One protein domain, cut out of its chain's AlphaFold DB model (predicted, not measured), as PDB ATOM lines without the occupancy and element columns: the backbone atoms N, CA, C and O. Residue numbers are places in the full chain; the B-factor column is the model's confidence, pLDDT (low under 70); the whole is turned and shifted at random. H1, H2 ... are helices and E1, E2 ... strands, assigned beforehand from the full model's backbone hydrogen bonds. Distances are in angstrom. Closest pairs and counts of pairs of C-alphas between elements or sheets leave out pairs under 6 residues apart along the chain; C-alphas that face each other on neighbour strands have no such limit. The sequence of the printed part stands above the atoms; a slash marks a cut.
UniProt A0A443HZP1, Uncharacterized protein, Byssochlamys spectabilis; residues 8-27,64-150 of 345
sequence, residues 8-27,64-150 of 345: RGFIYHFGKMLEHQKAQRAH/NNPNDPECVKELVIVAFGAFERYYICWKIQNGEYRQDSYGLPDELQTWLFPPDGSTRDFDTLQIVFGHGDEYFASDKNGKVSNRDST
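What this domain is: This is residues 8 to 27 and 64 to 150 of the 345 residues of an uncharacterized protein of Byssochlamys spectabilis (UniProt A0A443HZP1). Two small three-stranded sheets meet edge to edge, E1 beside E4, as the two walls of an open V, and the short helix H2 sits in its mouth, packed on the wall E4 E5 E6 and only grazing the wall E1 E2 E3. The long helix H1 is a separate piece beyond the E1 side of this body, its residues 12 to 26 standing free. The printed part has 107 residues, with two named helices and six named strands in the order H1 E1 E2 E3 H2 E4 E5 E6; both sheets, E1 - E2 - E3 and E4 - E5 - E6, are antiparallel, and the class is mixed. The whole is only just compact, close to loose, with a radius of gyration of the C-alphas of 15.5 A, and its outline is flat, 49 by 44 by 20 A.

Where its parts are: H1, residues 8 to 26, begins at C-alpha 8 (143.658, 203.956, 201.955) and is 27.5 A long. E1, residues 72 to 80, is 19.1 A long and bends by 60 degrees at residue 76. E2, residues 86 to 92, is 19.0 A long, and E3, residues 97 to 102, 17.3 A. H2 is residues 106 to 112, with C-alpha 106 at (124.015, 228.582, 198.110). E4 is residues 126 to 129, E5 residues 135 to 139, and E6 residues 142 to 146, ending at C-alpha 146 (115.787, 221.324, 197.797).

How they stand to each other: H1 is on neither sheet, and it is apart from H2. E1, E2 and E3 form a meander, each strand the antiparallel neighbour of the one before, and this sheet is twisted. N 79 and O 87 of the hairpin E1 and E2 are 2.9 A apart, and N 98 and O 90 of the hairpin E2 and E3 2.8 A, both within hydrogen-bond range. E4, E5 and E6 form a second meander, with N 128 and O 136 at 2.8 A and N 144 and O 137 at 2.8 A. The closest C-alphas of the edge strands E1 and E4 are those of Ala 79 and Ile 127, 5.9 A apart. H2 is on the sheet E4 E5 E6 at a height of 9.4 A, over E6 and only just over E5, with 3 of its C-alphas falling on E5. It runs along the strands, at 23 degrees to E6 on the local plane; the closest C-alphas of H2 and E6 are those of Leu 108 and Val 144, 7.1 A apart. In H1 and H2 every O i to N i+4 pair is within hydrogen-bond range.

The domain as a whole: The C-alphas of Asn 67 and Thr 150, the two farthest apart, are 50.1 A apart. Residues 28 to 63 are not printed, and C-alphas 27 and 64 are 34.7 A apart across the cut. The link from H2 to E4, residues 113 to 125, is long. The mean pLDDT of the printed part is 87.8; residues 8 to 27 and 148 to 150 are under 70.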
ATOM      1  N   ARG A   8     143.005 204.475 203.168       56.69
ATOM      2  CA  ARG A   8     143.658 203.956 201.955       56.69
ATOM      3  C   ARG A   8     142.777 203.000 201.149       56.69
ATOM      4  O   ARG A   8     142.734 203.092 199.926       56.69
ATOM      5  N   GLY A   9     142.073 202.089 201.819       60.81
ATOM      6  CA  GLY A   9     141.197 201.114 201.169       60.81
ATOM      7  C   GLY A   9     139.939 201.755 200.590       60.81
ATOM      8  O   GLY A   9     139.517 201.388 199.495       60.81
ATOM      9  N   PHE A  10     139.377 202.748 201.284       59.66
ATOM     10  CA  PHE A  10     138.170 203.441 200.835       59.66
ATOM     11  C   PHE A  10     138.420 204.275 199.574       59.66
ATOM     12  O   PHE A  10     137.686 204.130 198.599       59.66
ATOM     13  N   ILE A  11     139.500 205.068 199.541       60.31
ATOM     14  CA  ILE A  11     139.874 205.863 198.356       60.31
ATOM     15  C   ILE A  11     140.090 204.946 197.140       60.31
ATOM     16  O   ILE A  11     139.609 205.238 196.043       60.31
ATOM     17  N   TYR A  12     140.746 203.798 197.337       62.06
ATOM     18  CA  TYR A  12     141.000 202.835 196.264       62.06
ATOM     19  C   TYR A  12     139.719 202.143 195.760       62.06
ATOM     20  O   TYR A  12     139.493 202.056 194.550       62.06
ATOM     21  N   HIS A  13     138.849 201.681 196.664       60.22
ATOM     22  CA  HIS A  13     137.595 201.017 196.291       60.22
ATOM     23  C   HIS A  13     136.589 201.968 195.641       60.22
ATOM     24  O   HIS A  13     135.939 201.591 194.662       60.22
ATOM     25  N   PHE A  14     136.482 203.202 196.137       59.78
ATOM     26  CA  PHE A  14     135.584 204.195 195.560       59.78
ATOM     27  C   PHE A  14     136.056 204.631 194.165       59.78
ATOM     28  O   PHE A  14     135.244 204.738 193.244       59.78
ATOM     29  N   GLY A  15     137.375 204.764 193.968       63.19
ATOM     30  CA  GLY A  15     137.972 204.983 192.648       63.19
ATOM     31  C   GLY A  15     137.593 203.897 191.641       63.19
ATOM     32  O   GLY A  15     137.139 204.211 190.541       63.19
ATOM     33  N   LYS A  16     137.670 202.618 192.041       68.75
ATOM     34  CA  LYS A  16     137.269 201.473 191.201       68.75
ATOM     35  C   LYS A  16     135.778 201.469 190.849       68.75
ATOM     36  O   LYS A  16     135.423 201.156 189.714       68.75
ATOM     37  N   MET A  17     134.903 201.806 191.799       67.62
ATOM     38  CA  MET A  17     133.452 201.851 191.570       67.62
ATOM     39  C   MET A  17     133.075 202.924 190.538       67.62
ATOM     40  O   MET A  17     132.264 202.673 189.645       67.62
ATOM     41  N   LEU A  18     133.691 204.105 190.620       59.62
ATOM     42  CA  LEU A  18     133.405 205.209 189.704       59.62
ATOM     43  C   LEU A  18     134.031 204.996 188.318       59.62
ATOM     44  O   LEU A  18     133.418 205.328 187.304       59.62
ATOM     45  N   GLU A  19     135.218 204.386 188.252       65.31
ATOM     46  CA  GLU A  19     135.839 203.958 186.993       65.31
ATOM     47  C   GLU A  19     134.937 202.959 186.247       65.31
ATOM     48  O   GLU A  19     134.741 203.071 185.034       65.31
ATOM     49  N   HIS A  20     134.278 202.060 186.987       67.88
ATOM     50  CA  HIS A  20     133.262 201.167 186.437       67.88
ATOM     51  C   HIS A  20     132.028 201.931 185.922       67.88
ATOM     52  O   HIS A  20     131.536 201.642 184.831       67.88
ATOM     53  N   GLN A  21     131.562 202.957 186.642       63.78
ATOM     54  CA  GLN A  21     130.453 203.808 186.190       63.78
ATOM     55  C   GLN A  21     130.815 204.609 184.920       63.78
ATOM     56  O   GLN A  21     129.990 204.763 184.016       63.78
ATOM     57  N   LYS A  22     132.069 205.071 184.805       62.62
ATOM     58  CA  LYS A  22     132.596 205.750 183.612       62.62
ATOM     59  C   LYS A  22     132.655 204.808 182.407       62.62
ATOM     60  O   LYS A  22     132.247 205.206 181.317       62.62
ATOM     61  N   ALA A  23     133.084 203.559 182.610       68.75
ATOM     62  CA  ALA A  23     133.057 202.530 181.570       68.75
ATOM     63  C   ALA A  23     131.623 202.248 181.083       68.75
ATOM     64  O   ALA A  23     131.386 202.158 179.881       68.75
ATOM     65  N   GLN A  24     130.643 202.208 181.992       68.94
ATOM     66  CA  GLN A  24     129.233 202.027 181.626       68.94
ATOM     67  C   GLN A  24     128.661 203.208 180.820       68.94
ATOM     68  O   GLN A  24     127.888 202.986 179.889       68.94
ATOM     69  N   ARG A  25     129.068 204.454 181.112       58.97
ATOM     70  CA  ARG A  25     128.666 205.641 180.328       58.97
ATOM     71  C   ARG A  25     129.315 205.712 178.944       58.97
ATOM     72  O   ARG A  25     128.677 206.172 178.006       58.97
ATOM     73  N   ALA A  26     130.559 205.256 178.797       63.53
ATOM     74  CA  ALA A  26     131.232 205.239 177.496       63.53
ATOM     75  C   ALA A  26     130.578 204.255 176.507       63.53
ATOM     76  O   ALA A  26     130.598 204.486 175.301       63.53
ATOM     77  N   HIS A  27     129.946 203.187 177.003       59.62
ATOM     78  CA  HIS A  27     129.238 202.218 176.163       59.62
ATOM     79  C   HIS A  27     127.836 202.662 175.715       59.62
ATOM     80  O   HIS A  27     127.265 202.017 174.837       59.62
ATOM     81  N   ASN A  64     148.718 212.747 203.172       88.38
ATOM     82  CA  ASN A  64     148.673 211.305 203.447       88.38
ATOM     83  C   ASN A  64     149.874 210.815 204.276       88.38
ATOM     84  O   ASN A  64     150.067 209.606 204.438       88.38
ATOM     85  N   ASN A  65     150.726 211.729 204.749       91.50
ATOM     86  CA  ASN A  65     151.889 211.378 205.552       91.50
ATOM     87  C   ASN A  65     151.449 211.108 206.999       91.50
ATOM     88  O   ASN A  65     151.002 212.036 207.662       91.50
ATOM     89  N   PRO A  66     151.612 209.887 207.539       90.62
ATOM     90  CA  PRO A  66     151.169 209.573 208.895       90.62
ATOM     91  C   PRO A  66     151.891 210.369 209.991       90.62
ATOM     92  O   PRO A  66     151.400 210.396 211.110       90.62
ATOM     93  N   ASN A  67     153.028 211.004 209.695       93.44
ATOM     94  CA  ASN A  67     153.743 211.852 210.652       93.44
ATOM     95  C   ASN A  67     153.280 213.319 210.619       93.44
ATOM     96  O   ASN A  67     153.740 214.119 211.430       93.44
ATOM     97  N   ASP A  68     152.421 213.682 209.668       93.44
ATOM     98  CA  ASP A  68     151.873 215.027 209.549       93.44
ATOM     99  C   ASP A  68     150.629 215.162 210.453       93.44
ATOM    100  O   ASP A  68     149.691 214.367 210.306       93.44
ATOM    101  N   PRO A  69     150.580 216.134 211.386       92.50
ATOM    102  CA  PRO A  69     149.399 216.363 212.220       92.50
ATOM    103  C   PRO A  69     148.140 216.705 211.406       92.50
ATOM    104  O   PRO A  69     147.027 216.448 211.878       92.50
ATOM    105  N   GLU A  70     148.295 217.233 210.185       93.06
ATOM    106  CA  GLU A  70     147.184 217.535 209.273       93.06
ATOM    107  C   GLU A  70     146.752 216.337 208.412       93.06
ATOM    108  O   GLU A  70     145.817 216.441 207.613       93.06
ATOM    109  N   CYS A  71     147.386 215.173 208.582       93.56
ATOM    110  CA  CYS A  71     147.008 213.959 207.871       93.56
ATOM    111  C   CYS A  71     145.592 213.505 208.234       93.56
ATOM    112  O   CYS A  71     145.154 213.573 209.388       93.56
ATOM    113  N   VAL A  72     144.891 212.950 207.243       94.56
ATOM    114  CA  VAL A  72     143.574 212.335 207.444       94.56
ATOM    115  C   VAL A  72     143.700 211.144 208.378       94.56
ATOM    116  O   VAL A  72     144.414 210.182 208.093       94.56
ATOM    117  N   LYS A  73     142.951 211.190 209.475       94.44
ATOM    118  CA  LYS A  73     142.740 210.058 210.374       94.44
ATOM    119  C   LYS A  73     141.532 209.241 209.937       94.44
ATOM    120  O   LYS A  73     141.605 208.016 209.883       94.44
ATOM    121  N   GLU A  74     140.430 209.923 209.640       93.88
ATOM    122  CA  GLU A  74     139.150 209.295 209.325       93.88
ATOM    123  C   GLU A  74     138.376 210.146 208.320       93.88
ATOM    124  O   GLU A  74     138.158 211.334 208.538       93.88
ATOM    125  N   LEU A  75     137.955 209.542 207.212       92.25
ATOM    126  CA  LEU A  75     137.040 210.174 206.269       92.25
ATOM    127  C   LEU A  75     135.610 209.943 206.765       92.25
ATOM    128  O   LEU A  75     135.171 208.798 206.848       92.25
ATOM    129  N   VAL A  76     134.916 211.020 207.135       92.38
ATOM    130  CA  VAL A  76     133.647 210.944 207.874       92.38
ATOM    131  C   VAL A  76     132.478 210.993 206.902       92.38
ATOM    132  O   VAL A  76     131.628 210.107 206.906       92.38
ATOM    133  N   ILE A  77     132.450 212.011 206.036       87.06
ATOM    134  CA  ILE A  77     131.355 212.232 205.089       87.06
ATOM    135  C   ILE A  77     131.923 212.521 203.718       87.06
ATOM    136  O   ILE A  77     132.851 213.314 203.552       87.06
ATOM    137  N   VAL A  78     131.308 211.884 202.732       91.31
ATOM    138  CA  VAL A  78     131.620 212.069 201.330       91.31
ATOM    139  C   VAL A  78     130.310 212.042 200.563       91.31
ATOM    140  O   VAL A  78     129.666 210.997 200.465       91.31
ATOM    141  N   ALA A  79     129.914 213.188 200.024       93.25
ATOM    142  CA  ALA A  79     128.719 213.313 199.208       93.25
ATOM    143  C   ALA A  79     129.097 213.831 197.820       93.25
ATOM    144  O   ALA A  79     129.836 214.809 197.693       93.25
ATOM    145  N   PHE A  80     128.573 213.170 196.787       92.81
ATOM    146  CA  PHE A  80     128.835 213.494 195.387       92.81
ATOM    147  C   PHE A  80     127.540 213.742 194.638       92.81
ATOM    148  O   PHE A  80     126.640 212.904 194.660       92.81
ATOM    149  N   GLY A  81     127.472 214.889 193.974       91.06
ATOM    150  CA  GLY A  81     126.369 215.275 193.112       91.06
ATOM    151  C   GLY A  81     126.739 215.249 191.637       91.06
ATOM    152  O   GLY A  81     127.878 214.989 191.236       91.06
ATOM    153  N   ALA A  82     125.748 215.544 190.802       88.25
ATOM    154  CA  ALA A  82     125.982 215.821 189.392       88.25
ATOM    155  C   ALA A  82     126.880 217.064 189.220       88.25
ATOM    156  O   ALA A  82     126.946 217.921 190.098       88.25
ATOM    157  N   PHE A  83     127.535 217.180 188.060       88.56
ATOM    158  CA  PHE A  83     128.374 218.335 187.693       88.56
ATOM    159  C   PHE A  83     129.590 218.564 188.605       88.56
ATOM    160  O   PHE A  83     129.942 219.698 188.901       88.56
ATOM    161  N   GLU A  84     130.237 217.481 189.051       90.44
ATOM    162  CA  GLU A  84     131.412 217.527 189.941       90.44
ATOM    163  C   GLU A  84     131.157 218.165 191.313       90.44
ATOM    164  O   GLU A  84     132.111 218.468 192.029       90.44
ATOM    165  N   ARG A  85     129.895 218.341 191.716       93.44
ATOM    166  CA  ARG A  85     129.569 218.853 193.045       93.44
ATOM    167  C   ARG A  85     129.994 217.860 194.106       93.44
ATOM    168  O   ARG A  85     129.688 216.668 194.004       93.44
ATOM    169  N   TYR A  86     130.672 218.347 195.131       95.50
ATOM    170  CA  TYR A  86     131.043 217.501 196.249       95.50
ATOM    171  C   TYR A  86     131.045 218.262 197.562       95.50
ATOM    172  O   TYR A  86     131.298 219.466 197.617       95.50
ATOM    173  N   TYR A  87     130.815 217.502 198.623       96.69
ATOM    174  CA  TYR A  87     131.134 217.884 199.985       96.69
ATOM    175  C   TYR A  87     131.920 216.744 200.623       96.69
ATOM    176  O   TYR A  87     131.519 215.577 200.542       96.69
ATOM    177  N   ILE A  88     133.037 217.090 201.246       96.12
ATOM    178  CA  ILE A  88     133.882 216.157 201.979       96.12
ATOM    179  C   ILE A  88     134.146 216.701 203.379       96.12
ATOM    180  O   ILE A  88     134.464 217.873 203.562       96.12
ATOM    181  N   CYS A  89     134.027 215.825 204.372       96.38
ATOM    182  CA  CYS A  89     134.407 216.098 205.749       96.38
ATOM    183  C   CYS A  89     135.283 214.958 206.258       96.38
ATOM    184  O   CYS A  89     134.945 213.776 206.119       96.38
ATOM    185  N   TRP A  90     136.420 215.315 206.841       95.75
ATOM    186  CA  TRP A  90     137.368 214.366 207.396       95.75
ATOM    187  C   TRP A  90     137.892 214.845 208.739       95.75
ATOM    188  O   TRP A  90     137.996 216.036 209.014       95.75
ATOM    189  N   LYS A  91     138.247 213.885 209.579       95.94
ATOM    190  CA  LYS A  91     138.900 214.099 210.856       95.94
ATOM    191  C   LYS A  91     140.402 213.980 210.659       95.94
ATOM    192  O   LYS A  91     140.873 212.986 210.097       95.94
ATOM    193  N   ILE A  92     141.152 214.975 211.109       96.81
ATOM    194  CA  ILE A  92     142.618 214.936 211.107       96.81
ATOM    195  C   ILE A  92     143.150 214.223 212.361       96.81
ATOM    196  O   ILE A  92     142.382 213.838 213.252       96.81
ATOM    197  N   GLN A  93     144.459 213.966 212.425       94.25
ATOM    198  CA  GLN A  93     145.048 213.185 213.521       94.25
ATOM    199  C   GLN A  93     144.844 213.807 214.904       94.25
ATOM    200  O   GLN A  93     144.584 213.068 215.861       94.25
ATOM    201  N   ASN A  94     144.879 215.139 214.995       95.00
ATOM    202  CA  ASN A  94     144.618 215.876 216.236       95.00
ATOM    203  C   ASN A  94     143.152 215.750 216.726       95.00
ATOM    204  O   ASN A  94     142.852 216.101 217.863       95.00
ATOM    205  N   GLY A  95     142.252 215.196 215.904       94.56
ATOM    206  CA  GLY A  95     140.835 215.016 216.214       94.56
ATOM    207  C   GLY A  95     139.916 216.150 215.756       94.56
ATOM    208  O   GLY A  95     138.705 216.016 215.922       94.56
ATOM    209  N   GLU A  96     140.445 217.217 215.164       95.56
ATOM    210  CA  GLU A  96     139.656 218.283 214.548       95.56
ATOM    211  C   GLU A  96     139.048 217.818 213.222       95.56
ATOM    212  O   GLU A  96     139.564 216.925 212.543       95.56
ATOM    213  N   TYR A  97     137.933 218.440 212.849       95.69
ATOM    214  CA  TYR A  97     137.259 218.179 211.585       95.69
ATOM    215  C   TYR A  97     137.647 219.251 210.570       95.69
ATOM    216  O   TYR A  97     137.619 220.450 210.851       95.69
ATOM    217  N   ARG A  98     137.997 218.807 209.370       96.19
ATOM    218  CA  ARG A  98     138.223 219.640 208.195       96.19
ATOM    219  C   ARG A  98     137.116 219.361 207.191       96.19
ATOM    220  O   ARG A  98     136.630 218.236 207.075       96.19
ATOM    221  N   GLN A  99     136.723 220.403 206.481       96.19
ATOM    222  CA  GLN A  99     135.667 220.350 205.483       96.19
ATOM    223  C   GLN A  99     136.173 220.970 204.193       96.19
ATOM    224  O   GLN A  99     136.983 221.899 204.218       96.19
ATOM    225  N   ASP A 100     135.670 220.468 203.077       96.19
ATOM    226  CA  ASP A 100     135.856 221.087 201.778       96.19
ATOM    227  C   ASP A 100     134.639 220.822 200.892       96.19
ATOM    228  O   ASP A 100     133.951 219.802 201.013       96.19
ATOM    229  N   SER A 101     134.357 221.766 200.006       96.56
ATOM    230  CA  SER A 101     133.145 221.772 199.201       96.56
ATOM    231  C   SER A 101     133.396 222.420 197.854       96.56
ATOM    232  O   SER A 101     134.099 223.425 197.767       96.56
ATOM    233  N   TYR A 102     132.751 221.903 196.814       96.06
ATOM    234  CA  TYR A 102     132.804 222.504 195.489       96.06
ATOM    235  C   TYR A 102     131.431 222.487 194.825       96.06
ATOM    236  O   TYR A 102     130.768 221.449 194.769       96.06
ATOM    237  N   GLY A 103     131.032 223.649 194.302       95.12
ATOM    238  CA  GLY A 103     129.820 223.813 193.502       95.12
ATOM    239  C   GLY A 103     128.514 223.550 194.254       95.12
ATOM    240  O   GLY A 103     127.533 223.180 193.620       95.12
ATOM    241  N   LEU A 104     128.478 223.680 195.582       96.12
ATOM    242  CA  LEU A 104     127.241 223.459 196.333       96.12
ATOM    243  C   LEU A 104     126.227 224.583 196.068       96.12
ATOM    244  O   LEU A 104     126.637 225.731 195.906       96.12
ATOM    245  N   PRO A 105     124.915 224.283 196.052       95.75
ATOM    246  CA  PRO A 105     123.883 225.319 196.051       95.75
ATOM    247  C   PRO A 105     124.019 226.250 197.262       95.75
ATOM    248  O   PRO A 105     124.313 225.775 198.358       95.75
ATOM    249  N   ASP A 106     123.765 227.551 197.086       96.44
ATOM    250  CA  ASP A 106     124.015 228.582 198.110       96.44
ATOM    251  C   ASP A 106     123.310 228.306 199.445       96.44
ATOM    252  O   ASP A 106     123.875 228.524 200.518       96.44
ATOM    253  N   GLU A 107     122.083 227.788 199.395       96.69
ATOM    254  CA  GLU A 107     121.330 227.422 200.596       96.69
ATOM    255  C   GLU A 107     121.990 226.238 201.322       96.69
ATOM    256  O   GLU A 107     122.168 226.290 202.540       96.69
ATOM    257  N   LEU A 108     122.438 225.209 200.592       97.19
ATOM    258  CA  LEU A 108     123.182 224.094 201.182       97.19
ATOM    259  C   LEU A 108     124.550 224.544 201.711       97.19
ATOM    260  O   LEU A 108     124.953 224.109 202.787       97.19
ATOM    261  N   GLN A 109     125.248 225.427 200.992       97.44
ATOM    262  CA  GLN A 109     126.529 225.997 201.413       97.44
ATOM    263  C   GLN A 109     126.362 226.773 202.722       97.44
ATOM    264  O   GLN A 109     127.081 226.520 203.679       97.44
ATOM    265  N   THR A 110     125.377 227.666 202.803       97.62
ATOM    266  CA  THR A 110     125.094 228.446 204.020       97.62
ATOM    267  C   THR A 110     124.659 227.543 205.170       97.62
ATOM    268  O   THR A 110     124.991 227.788 206.329       97.62
ATOM    269  N   TRP A 111     123.927 226.467 204.868       97.44
ATOM    270  CA  TRP A 111     123.533 225.499 205.878       97.44
ATOM    271  C   TRP A 111     124.736 224.701 206.399       97.44
ATOM    272  O   TRP A 111     124.859 224.567 207.611       97.44
ATOM    273  N   LEU A 112     125.638 224.216 205.543       97.19
ATOM    274  CA  LEU A 112     126.839 223.460 205.943       97.19
ATOM    275  C   LEU A 112     127.924 224.332 206.584       97.19
ATOM    276  O   LEU A 112     128.615 223.866 207.489       97.19
ATOM    277  N   PHE A 113     128.017 225.594 206.163       97.06
ATOM    278  CA  PHE A 113     128.949 226.600 206.666       97.06
ATOM    279  C   PHE A 113     128.180 227.789 207.257       97.06
ATOM    280  O   PHE A 113     128.107 228.853 206.633       97.06
ATOM    281  N   PRO A 114     127.581 227.615 208.449       97.06
ATOM    282  CA  PRO A 114     126.877 228.684 209.133       97.06
ATOM    283  C   PRO A 114     127.721 229.969 209.248       97.06
ATOM    284  O   PRO A 114     128.894 229.910 209.629       97.06
ATOM    285  N   PRO A 115     127.146 231.151 208.957       97.00
ATOM    286  CA  PRO A 115     127.875 232.420 209.014       97.00
ATOM    287  C   PRO A 115     128.256 232.836 210.443       97.00
ATOM    288  O   PRO A 115     129.086 233.724 210.620       97.00
ATOM    289  N   ASP A 116     127.672 232.201 211.462       96.81
ATOM    290  CA  ASP A 116     128.041 232.373 212.871       96.81
ATOM    291  C   ASP A 116     129.358 231.658 213.236       96.81
ATOM    292  O   ASP A 116     129.830 231.774 214.366       96.81
ATOM    293  N   GLY A 117     129.960 230.925 212.290       95.50
ATOM    294  CA  GLY A 117     131.165 230.131 212.510       95.50
ATOM    295  C   GLY A 117     130.910 228.848 213.302       95.50
ATOM    296  O   GLY A 117     131.866 228.153 213.654       95.50
ATOM    297  N   SER A 118     129.647 228.517 213.589       95.75
ATOM    298  CA  SER A 118     129.300 227.251 214.225       95.75
ATOM    299  C   SER A 118     129.564 226.083 213.278       95.75
ATOM    300  O   SER A 118     129.469 226.184 212.054       95.75
ATOM    301  N   THR A 119     129.916 224.937 213.853       95.62
ATOM    302  CA  THR A 119     130.126 223.702 213.098       95.62
ATOM    303  C   THR A 119     128.924 222.783 213.239       95.62
ATOM    304  O   THR A 119     128.388 222.615 214.338       95.62
ATOM    305  N   ARG A 120     128.533 222.136 212.137       96.19
ATOM    306  CA  ARG A 120     127.497 221.099 212.142       96.19
ATOM    307  C   ARG A 120     127.932 219.857 212.905       96.19
ATOM    308  O   ARG A 120     129.114 219.633 213.160       96.19
ATOM    309  N   ASP A 121     126.953 219.037 213.265       96.56
ATOM    310  CA  ASP A 121     127.221 217.789 213.967       96.56
ATOM    311  C   ASP A 121     127.658 216.688 212.999       96.56
ATOM    312  O   ASP A 121     126.833 215.955 212.460       96.56
ATOM    313  N   PHE A 122     128.966 216.562 212.775       95.81
ATOM    314  CA  PHE A 122     129.516 215.625 211.786       95.81
ATOM    315  C   PHE A 122     129.199 214.153 212.066       95.81
ATOM    316  O   PHE A 122     129.212 213.352 211.137       95.81
ATOM    317  N   ASP A 123     128.900 213.794 213.314       93.12
ATOM    318  CA  ASP A 123     128.579 212.415 213.688       93.12
ATOM    319  C   ASP A 123     127.177 211.990 213.212       93.12
ATOM    320  O   ASP A 123     126.949 210.805 212.960       93.12
ATOM    321  N   THR A 124     126.242 212.938 213.065       95.69
ATOM    322  CA  THR A 124     124.875 212.683 212.567       95.69
ATOM    323  C   THR A 124     124.607 213.274 211.186       95.69
ATOM    324  O   THR A 124     123.553 213.006 210.607       95.69
ATOM    325  N   LEU A 125     125.544 214.056 210.649       97.31
ATOM    326  CA  LEU A 125     125.393 214.738 209.375       97.31
ATOM    327  C   LEU A 125     125.317 213.738 208.210       97.31
ATOM    328  O   LEU A 125     126.216 212.932 207.972       97.31
ATOM    329  N   GLN A 126     124.239 213.842 207.444       96.81
ATOM    330  CA  GLN A 126     123.986 213.095 206.218       96.81
ATOM    331  C   GLN A 126     123.723 214.081 205.091       96.81
ATOM    332  O   GLN A 126     122.997 215.054 205.281       96.81
ATOM    333  N   ILE A 127     124.313 213.833 203.923       96.62
ATOM    334  CA  ILE A 127     124.146 214.672 202.735       96.62
ATOM    335  C   ILE A 127     123.964 213.758 201.532       96.62
ATOM    336  O   ILE A 127     124.751 212.835 201.310       96.62
ATOM    337  N   VAL A 128     122.926 214.030 200.752       95.44
ATOM    338  CA  VAL A 128     122.571 213.294 199.545       95.44
ATOM    339  C   VAL A 128     122.276 214.298 198.445       95.44
ATOM    340  O   VAL A 128     121.470 215.210 198.620       95.44
ATOM    341  N   PHE A 129     122.912 214.111 197.294       94.88
ATOM    342  CA  PHE A 129     122.612 214.869 196.087       94.88
ATOM    343  C   PHE A 129     121.683 214.054 195.185       94.88
ATOM    344  O   PHE A 129     121.911 212.862 194.969       94.88
ATOM    345  N   GLY A 130     120.630 214.700 194.690       92.25
ATOM    346  CA  GLY A 130     119.684 214.146 193.728       92.25
ATOM    347  C   GLY A 130     120.092 214.433 192.282       92.25
ATOM    348  O   GLY A 130     121.280 214.557 191.959       92.25
ATOM    349  N   HIS A 131     119.102 214.505 191.390       88.00
ATOM    350  CA  HIS A 131     119.342 214.861 189.994       88.00
ATOM    351  C   HIS A 131     119.283 216.384 189.824       88.00
ATOM    352  O   HIS A 131     118.445 217.048 190.416       88.00
ATOM    353  N   GLY A 132     120.154 216.961 188.990       89.56
ATOM    354  CA  GLY A 132     120.163 218.414 188.803       89.56
ATOM    355  C   GLY A 132     120.626 219.136 190.069       89.56
ATOM    356  O   GLY A 132     121.750 218.884 190.513       89.56
ATOM    357  N   ASP A 133     119.784 220.027 190.596       91.44
ATOM    358  CA  ASP A 133     120.034 220.853 191.788       91.44
ATOM    359  C   ASP A 133     119.364 220.301 193.054       91.44
ATOM    360  O   ASP A 133     119.431 220.925 194.111       91.44
ATOM    361  N   GLU A 134     118.763 219.113 192.974       93.94
ATOM    362  CA  GLU A 134     118.144 218.469 194.123       93.94
ATOM    363  C   GLU A 134     119.186 218.063 195.173       93.94
ATOM    364  O   GLU A 134     120.226 217.466 194.865       93.94
ATOM    365  N   TYR A 135     118.884 218.317 196.442       96.25
ATOM    366  CA  TYR A 135     119.684 217.834 197.564       96.25
ATOM    367  C   TYR A 135     118.851 217.646 198.824       96.25
ATOM    368  O   TYR A 135     117.794 218.245 199.021       96.25
ATOM    369  N   PHE A 136     119.394 216.831 199.714       96.94
ATOM    370  CA  PHE A 136     118.919 216.634 201.068       96.94
ATOM    371  C   PHE A 136     120.120 216.612 202.005       96.94
ATOM    372  O   PHE A 136     121.086 215.888 201.760       96.94
ATOM    373  N   ALA A 137     120.058 217.379 203.085       97.62
ATOM    374  CA  ALA A 137     121.018 217.295 204.165       97.62
ATOM    375  C   ALA A 137     120.319 217.366 205.524       97.62
ATOM    376  O   ALA A 137     119.351 218.105 205.708       97.62
ATOM    377  N   SER A 138     120.800 216.581 206.480       97.62
ATOM    378  CA  SER A 138     120.250 216.531 207.833       97.62
ATOM    379  C   SER A 138     121.334 216.240 208.852       97.62
ATOM    380  O   SER A 138     122.197 215.404 208.600       97.62
ATOM    381  N   ASP A 139     121.253 216.882 210.008       97.81
ATOM    382  CA  ASP A 139     122.028 216.565 211.205       97.81
ATOM    383  C   ASP A 139     121.092 216.572 212.429       97.81
ATOM    384  O   ASP A 139     119.875 216.746 212.308       97.81
ATOM    385  N   LYS A 140     121.634 216.390 213.635       97.25
ATOM    386  CA  LYS A 140     120.838 216.460 214.872       97.25
ATOM    387  C   LYS A 140     120.197 217.833 215.128       97.25
ATOM    388  O   LYS A 140     119.287 217.927 215.946       97.25
ATOM    389  N   ASN A 141     120.689 218.892 214.485       96.88
ATOM    390  CA  ASN A 141     120.279 220.276 214.722       96.88
ATOM    391  C   ASN A 141     119.259 220.771 213.686       96.88
ATOM    392  O   ASN A 141     118.710 221.862 213.842       96.88
ATOM    393  N   GLY A 142     118.998 220.004 212.626       96.94
ATOM    394  CA  GLY A 142     118.002 220.351 211.626       96.94
ATOM    395  C   GLY A 142     118.172 219.606 210.309       96.94
ATOM    396  O   GLY A 142     118.974 218.687 210.161       96.94
ATOM    397  N   LYS A 143     117.383 220.024 209.321       97.62
ATOM    398  CA  LYS A 143     117.441 219.500 207.957       97.62
ATOM    399  C   LYS A 143     117.207 220.608 206.942       97.62
ATOM    400  O   LYS A 143     116.457 221.543 207.218       97.62
ATOM    401  N   VAL A 144     117.818 220.467 205.775       97.44
ATOM    402  CA  VAL A 144     117.614 221.317 204.603       97.44
ATOM    403  C   VAL A 144     117.424 220.422 203.383       97.44
ATOM    404  O   VAL A 144     118.093 219.400 203.230       97.44
ATOM    405  N   SER A 145     116.480 220.768 202.519       96.44
ATOM    406  CA  SER A 145     116.234 220.003 201.303       96.44
ATOM    407  C   SER A 145     115.735 220.907 200.200       96.44
ATOM    408  O   SER A 145     114.770 221.640 200.410       96.44
ATOM    409  N   ASN A 146     116.329 220.777 199.024       94.88
ATOM    410  CA  ASN A 146     115.787 221.324 197.797       94.88
ATOM    411  C   ASN A 146     115.302 220.149 196.958       94.88
ATOM    412  O   ASN A 146     116.087 219.328 196.482       94.88
ATOM    413  N   ARG A 147     113.985 220.034 196.855       89.31
ATOM    414  CA  ARG A 147     113.328 219.094 195.964       89.31
ATOM    415  C   ARG A 147     112.697 219.969 194.908       89.31
ATOM    416  O   ARG A 147     111.690 220.598 195.215       89.31
ATOM    417  N   ASP A 148     113.360 220.071 193.760       66.12
ATOM    418  CA  ASP A 148     113.038 220.966 192.653       66.12
ATOM    419  C   ASP A 148     111.558 221.382 192.659       66.12
ATOM    420  O   ASP A 148     110.675 220.629 192.240       66.12
ATOM    421  N   SER A 149     111.276 222.621 193.072       56.97
ATOM    422  CA  SER A 149     109.977 223.286 192.885       56.97
ATOM    423  C   SER A 149     109.673 223.525 191.397       56.97
ATOM    424  O   SER A 149     108.937 224.438 191.034       56.97
ATOM    425  N   THR A 150     110.223 222.723 190.482       54.25
ATOM    426  CA  THR A 150     109.904 222.759 189.051       54.25
ATOM    427  C   THR A 150     108.417 222.492 188.792       54.25
ATOM    428  O   THR A 150     107.907 222.889 187.742       54.25
TER     429      THR A 150